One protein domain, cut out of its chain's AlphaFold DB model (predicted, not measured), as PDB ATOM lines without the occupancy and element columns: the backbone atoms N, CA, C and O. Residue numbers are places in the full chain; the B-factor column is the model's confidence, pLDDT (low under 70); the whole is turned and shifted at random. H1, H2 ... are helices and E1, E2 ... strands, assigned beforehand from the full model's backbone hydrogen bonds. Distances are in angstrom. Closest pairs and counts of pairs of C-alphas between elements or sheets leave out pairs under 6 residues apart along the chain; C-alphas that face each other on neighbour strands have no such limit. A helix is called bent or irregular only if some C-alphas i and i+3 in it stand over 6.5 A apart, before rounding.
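What this domain is: This is residues 2 to 17 and 56 to 86 of the 94 residues of the protein "DUF5131 family protein" of Paraburkholderia sp. RP-4-7 (UniProt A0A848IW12). Look for a flat, open U: the irregular helix H1 makes one side, a small ladder of two short strands, E1 and E2, makes the other, and the short helix H2, with residues 77 to 81 after it, makes the turn between them. Residues 2 to 11 form a loop before E1. You will find 47 printed residues, with two named strands and two named helices in the order E1, H1, H2, E2; the sheet, E1 beside E2, is parallel, and the class is mixed, helices and strands. The whole is compact, with a radius of gyration of the C-alphas of 10.7 A, and spans 31 by 23 by 12 A.

How they stand to each other: Going along from Ser 2, you first reach E1, residues 12 to 14, whose parallel neighbour is E2, residues 82 to 84, at 22 degrees between their directions. Look at C-alphas 13 and 83, which face each other at 4.9 A, and at N 14 and O 83, within hydrogen-bond range at 3.0 A. Past the cut comes H1, residues 58 to 67; its closest C-alphas to E1 are those of Phe 14 and Thr 58, 7.6 A apart. H1 and E2 are only just apart, the closest C-alphas at 8.4 A. H1 and H2, residues 69 to 76, meet only through their link, and E1 and H2 are apart. Every O i to N i+4 pair is within hydrogen-bond range in H2, and 4 of 6 in H1.

Where its parts are: Find C-alpha 12 at (16.186, -78.199, 93.385), where E1 begins. H1 runs 15.0 A from C-alpha 58 at (11.811, -77.667, 104.030); it is irregular, with C-alphas 59 and 62 at 7.0 A. H2 runs 10.4 A, and E2 ends at C-alpha 84, at (8.165, -81.050, 93.112).

The domain as a whole: The C-alphas farthest apart are those of Trp 17 and Ala 74, at 31.8 A. Residues 18 to 55 are not printed, and C-alphas 17 and 56 stand 10.8 A apart across that cut. The links H1 to H2 and H2 to E2 are tight. The mean pLDDT of the printed part is 95.4, and no printed residue is under 70.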
ATOM      1  N   SER A   2      16.899 -81.540  98.296       86.38
ATOM      2  CA  SER A   2      18.205 -81.071  97.812       86.38
ATOM      3  C   SER A   2      18.105 -79.675  97.216       86.38
ATOM      4  O   SER A   2      17.316 -79.474  96.294       86.38
ATOM      5  N   GLU A   3      18.939 -78.768  97.729       88.69
ATOM      6  CA  GLU A   3      19.208 -77.442  97.154       88.69
ATOM      7  C   GLU A   3      20.154 -77.514  95.939       88.69
ATOM      8  O   GLU A   3      20.242 -76.581  95.161       88.69
ATOM      9  N   ASN A   4      20.882 -78.616  95.755       92.62
ATOM     10  CA  ASN A   4      21.704 -78.832  94.564       92.62
ATOM     11  C   ASN A   4      21.400 -80.240  94.054       92.62
ATOM     12  O   ASN A   4      21.984 -81.234  94.497       92.62
ATOM     13  N   SER A   5      20.357 -80.355  93.237       94.19
ATOM     14  CA  SER A   5      19.914 -81.634  92.694       94.19
ATOM     15  C   SER A   5      20.977 -82.226  91.764       94.19
ATOM     16  O   SER A   5      21.646 -81.513  91.029       94.19
ATOM     17  N   LYS A   6      21.111 -83.556  91.779       93.50
ATOM     18  CA  LYS A   6      21.928 -84.299  90.801       93.50
ATOM     19  C   LYS A   6      21.140 -84.687  89.544       93.50
ATOM     20  O   LYS A   6      21.673 -85.360  88.673       93.50
ATOM     21  N   ILE A   7      19.859 -84.331  89.482       93.62
ATOM     22  CA  ILE A   7      19.004 -84.576  88.319       93.62
ATOM     23  C   ILE A   7      19.331 -83.496  87.289       93.62
ATOM     24  O   ILE A   7      19.084 -82.325  87.552       93.62
ATOM     25  N   GLU A   8      19.853 -83.890  86.130       95.62
ATOM     26  CA  GLU A   8      20.495 -82.994  85.151       95.62
ATOM     27  C   GLU A   8      19.663 -81.765  84.751       95.62
ATOM     28  O   GLU A   8      20.202 -80.690  84.506       95.62
ATOM     29  N   TRP A   9      18.338 -81.899  84.692       94.56
ATOM     30  CA  TRP A   9      17.440 -80.825  84.259       94.56
ATOM     31  C   TRP A   9      16.890 -79.958  85.403       94.56
ATOM     32  O   TRP A   9      16.142 -79.011  85.139       94.56
ATOM     33  N   THR A  10      17.201 -80.291  86.657       96.81
ATOM     34  CA  THR A  10      16.600 -79.730  87.874       96.81
ATOM     35  C   THR A  10      17.656 -79.055  88.742       96.81
ATOM     36  O   THR A  10      18.684 -79.656  89.022       96.81
ATOM     37  N   ASP A  11      17.362 -77.872  89.279       97.31
ATOM     38  CA  ASP A  11      18.241 -77.232  90.267       97.31
ATOM     39  C   ASP A  11      17.932 -77.739  91.684       97.31
ATOM     40  O   ASP A  11      18.834 -78.124  92.424       97.31
ATOM     41  N   HIS A  12      16.642 -77.833  92.037       97.06
ATOM     42  CA  HIS A  12      16.186 -78.199  93.385       97.06
ATOM     43  C   HIS A  12      15.155 -79.324  93.394       97.06
ATOM     44  O   HIS A  12      14.309 -79.421  92.511       97.06
ATOM     45  N   THR A  13      15.140 -80.127  94.455       95.44
ATOM     46  CA  THR A  13      14.041 -81.075  94.716       95.44
ATOM     47  C   THR A  13      13.257 -80.639  95.941       95.44
ATOM     48  O   THR A  13      13.842 -80.371  96.991       95.44
ATOM     49  N   PHE A  14      11.930 -80.608  95.822       95.38
ATOM     50  CA  PHE A  14      11.033 -80.215  96.906       95.38
ATOM     51  C   PHE A  14       9.934 -81.255  97.115       95.38
ATOM     52  O   PHE A  14       9.275 -81.685  96.174       95.38
ATOM     53  N   ASN A  15       9.717 -81.646  98.368       94.00
ATOM     54  CA  ASN A  15       8.675 -82.584  98.755       94.00
ATOM     55  C   ASN A  15       7.966 -82.042 100.009       94.00
ATOM     56  O   ASN A  15       8.617 -81.890 101.048       94.00
ATOM     57  N   PRO A  16       6.657 -81.740  99.942       92.38
ATOM     58  CA  PRO A  16       5.882 -81.300 101.107       92.38
ATOM     59  C   PRO A  16       5.601 -82.456 102.089       92.38
ATOM     60  O   PRO A  16       5.432 -82.257 103.295       92.38
ATOM     61  N   TRP A  17       5.595 -83.681 101.570       92.69
ATOM     62  CA  TRP A  17       5.539 -84.945 102.296       92.69
ATOM     63  C   TRP A  17       6.286 -86.018 101.505       92.69
ATOM     64  O   TRP A  17       6.710 -85.770 100.380       92.69
ATOM     65  N   ARG A  56       9.223 -78.181 108.813       93.31
ATOM     66  CA  ARG A  56       8.833 -76.787 108.526       93.31
ATOM     67  C   ARG A  56       9.941 -75.977 107.839       93.31
ATOM     68  O   ARG A  56       9.633 -75.028 107.126       93.31
ATOM     69  N   SER A  57      11.208 -76.328 108.053       93.31
ATOM     70  CA  SER A  57      12.346 -75.745 107.334       93.31
ATOM     71  C   SER A  57      12.270 -76.030 105.834       93.31
ATOM     72  O   SER A  57      12.362 -75.092 105.054       93.31
ATOM     73  N   THR A  58      11.979 -77.274 105.438       92.88
ATOM     74  CA  THR A  58      11.811 -77.667 104.030       92.88
ATOM     75  C   THR A  58      10.711 -76.867 103.340       92.88
ATOM     76  O   THR A  58      10.875 -76.419 102.212       92.88
ATOM     77  N   TRP A  59       9.605 -76.597 104.034       94.25
ATOM     78  CA  TRP A  59       8.508 -75.779 103.504       94.25
ATOM     79  C   TRP A  59       8.892 -74.322 103.207       94.25
ATOM     80  O   TRP A  59       8.191 -73.652 102.453       94.25
ATOM     81  N   LYS A  60       9.998 -73.820 103.771       95.50
ATOM     82  CA  LYS A  60      10.510 -72.470 103.488       95.50
ATOM     83  C   LYS A  60      11.453 -72.428 102.285       95.50
ATOM     84  O   LYS A  60      11.733 -71.335 101.794       95.50
ATOM     85  N   ASP A  61      11.922 -73.575 101.801       95.56
ATOM     86  CA  ASP A  61      12.914 -73.632 100.728       95.56
ATOM     87  C   ASP A  61      12.434 -72.963  99.427       95.56
ATOM     88  O   ASP A  61      13.176 -72.127  98.908       95.56
ATOM     89  N   PRO A  62      11.192 -73.172  98.932       94.94
ATOM     90  CA  PRO A  62      10.718 -72.477  97.732       94.94
ATOM     91  C   PRO A  62      10.749 -70.950  97.861       94.94
ATOM     92  O   PRO A  62      11.094 -70.253  96.909       94.94
ATOM     93  N   VAL A  63      10.447 -70.423  99.053       95.88
ATOM     94  CA  VAL A  63      10.508 -68.980  99.336       95.88
ATOM     95  C   VAL A  63      11.959 -68.495  99.321       95.88
ATOM     96  O   VAL A  63      12.255 -67.486  98.681       95.88
ATOM     97  N   LYS A  64      12.875 -69.233  99.962       95.94
ATOM     98  CA  LYS A  64      14.322 -68.948  99.943       95.94
ATOM     99  C   LYS A  64      14.865 -68.937  98.511       95.94
ATOM    100  O   LYS A  64      15.643 -68.058  98.153       95.94
ATOM    101  N   TRP A  65      14.473 -69.903  97.687       97.00
ATOM    102  CA  TRP A  65      14.921 -69.998  96.300       97.00
ATOM    103  C   TRP A  65      14.368 -68.861  95.448       97.00
ATOM    104  O   TRP A  65      15.133 -68.237  94.715       97.00
ATOM    105  N   ASN A  66      13.081 -68.538  95.602       97.00
ATOM    106  CA  ASN A  66      12.448 -67.424  94.902       97.00
ATOM    107  C   ASN A  66      13.086 -66.074  95.262       97.00
ATOM    108  O   ASN A  66      13.311 -65.253  94.381       97.00
ATOM    109  N   ALA A  67      13.463 -65.870  96.528       97.69
ATOM    110  CA  ALA A  67      14.167 -64.662  96.962       97.69
ATOM    111  C   ALA A  67      15.538 -64.466  96.278       97.69
ATOM    112  O   ALA A  67      16.030 -63.348  96.212       97.69
ATOM    113  N   ARG A  68      16.146 -65.532  95.738       96.88
ATOM    114  CA  ARG A  68      17.416 -65.487  94.985       96.88
ATOM    115  C   ARG A  68      17.220 -65.491  93.466       96.88
ATOM    116  O   ARG A  68      18.175 -65.730  92.727       96.88
ATOM    117  N   HIS A  69      15.989 -65.293  92.989       97.19
ATOM    118  CA  HIS A  69      15.664 -65.387  91.567       97.19
ATOM    119  C   HIS A  69      16.534 -64.468  90.707       97.19
ATOM    120  O   HIS A  69      17.055 -64.942  89.701       97.19
ATOM    121  N   GLU A  70      16.700 -63.206  91.103       98.31
ATOM    122  CA  GLU A  70      17.435 -62.208  90.318       98.31
ATOM    123  C   GLU A  70      18.894 -62.618  90.108       98.31
ATOM    124  O   GLU A  70      19.356 -62.674  88.970       98.31
ATOM    125  N   THR A  71      19.593 -63.005  91.181       98.25
ATOM    126  CA  THR A  71      20.986 -63.475  91.112       98.25
ATOM    127  C   THR A  71      21.119 -64.701  90.212       98.25
ATOM    128  O   THR A  71      21.957 -64.723  89.317       98.25
ATOM    129  N   PHE A  72      20.252 -65.700  90.396       97.94
ATOM    130  CA  PHE A  72      20.284 -66.916  89.584       97.94
ATOM    131  C   PHE A  72      19.994 -66.624  88.105       97.94
ATOM    132  O   PHE A  72      20.616 -67.192  87.211       97.94
ATOM    133  N   PHE A  73      19.032 -65.742  87.828       98.31
ATOM    134  CA  PHE A  73      18.673 -65.390  86.461       98.31
ATOM    135  C   PHE A  73      19.804 -64.630  85.762       98.31
ATOM    136  O   PHE A  73      20.064 -64.902  84.593       98.31
ATOM    137  N   ALA A  74      20.496 -63.733  86.467       98.50
ATOM    138  CA  ALA A  74      21.655 -63.022  85.933       98.50
ATOM    139  C   ALA A  74      22.806 -63.973  85.553       98.50
ATOM    140  O   ALA A  74      23.456 -63.758  84.534       98.50
ATOM    141  N   GLU A  75      23.033 -65.035  86.331       98.06
ATOM    142  CA  GLU A  75      24.096 -66.017  86.078       98.06
ATOM    143  C   GLU A  75      23.735 -67.025  84.975       98.06
ATOM    144  O   GLU A  75      24.564 -67.356  84.129       98.06
ATOM    145  N   HIS A  76      22.496 -67.521  84.967       97.19
ATOM    146  CA  HIS A  76      22.110 -68.659  84.125       97.19
ATOM    147  C   HIS A  76      21.183 -68.305  82.956       97.19
ATOM    148  O   HIS A  76      20.883 -69.174  82.137       97.19
ATOM    149  N   GLY A  77      20.651 -67.081  82.896       98.19
ATOM    150  CA  GLY A  77      19.700 -66.651  81.864       98.19
ATOM    151  C   GLY A  77      18.349 -67.379  81.895       98.19
ATOM    152  O   GLY A  77      17.597 -67.342  80.921       98.19
ATOM    153  N   ARG A  78      18.022 -68.081  82.990       97.44
ATOM    154  CA  ARG A  78      16.771 -68.840  83.158       97.44
ATOM    155  C   ARG A  78      16.289 -68.840  84.607       97.44
ATOM    156  O   ARG A  78      17.037 -68.541  85.529       97.44
ATOM    157  N   ARG A  79      15.027 -69.223  84.825       97.25
ATOM    158  CA  ARG A  79      14.484 -69.468  86.173       97.25
ATOM    159  C   ARG A  79      15.031 -70.771  86.765       97.25
ATOM    160  O   ARG A  79      15.344 -71.711  86.027       97.25
ATOM    161  N   GLN A  80      15.080 -70.822  88.096       97.38
ATOM    162  CA  GLN A  80      15.347 -72.053  88.842       97.38
ATOM    163  C   GLN A  80      14.236 -73.074  88.562       97.38
ATOM    164  O   GLN A  80      13.050 -72.735  88.587       97.38
ATOM    165  N   ARG A  81      14.613 -74.320  88.292       97.44
ATOM    166  CA  ARG A  81      13.720 -75.454  88.062       97.44
ATOM    167  C   ARG A  81      13.667 -76.305  89.317       97.44
ATOM    168  O   ARG A  81      14.692 -76.788  89.796       97.44
ATOM    169  N   VAL A  82      12.458 -76.502  89.826       96.31
ATOM    170  CA  VAL A  82      12.202 -77.297  91.027       96.31
ATOM    171  C   VAL A  82      11.410 -78.533  90.630       96.31
ATOM    172  O   VAL A  82      10.301 -78.412  90.112       96.31
ATOM    173  N   PHE A  83      11.952 -79.719  90.896       95.19
ATOM    174  CA  PHE A  83      11.179 -80.948  90.791       95.19
ATOM    175  C   PHE A  83      10.398 -81.155  92.090       95.19
ATOM    176  O   PHE A  83      10.948 -81.545  93.127       95.19
ATOM    177  N   CYS A  84       9.107 -80.845  92.024       93.94
ATOM    178  CA  CYS A  84       8.165 -81.050  93.112       93.94
ATOM    179  C   CYS A  84       7.683 -82.506  93.159       93.94
ATOM    180  O   CYS A  84       7.399 -83.095  92.121       93.94
ATOM    181  N   ALA A  85       7.538 -83.044  94.371       93.00
ATOM    182  CA  ALA A  85       7.005 -84.381  94.634       93.00
ATOM    183  C   ALA A  85       7.850 -85.537  94.052       93.00
ATOM    184  O   ALA A  85       7.326 -86.561  93.637       93.00
ATOM    185  N   SER A  86       9.183 -85.427  94.064       92.00
ATOM    186  CA  SER A  86      10.054 -86.534  93.627       92.00
ATOM    187  C   SER A  86      10.015 -87.781  94.532       92.00
ATOM    188  O   SER A  86      10.545 -88.822  94.173       92.00
TER     189      SER A  86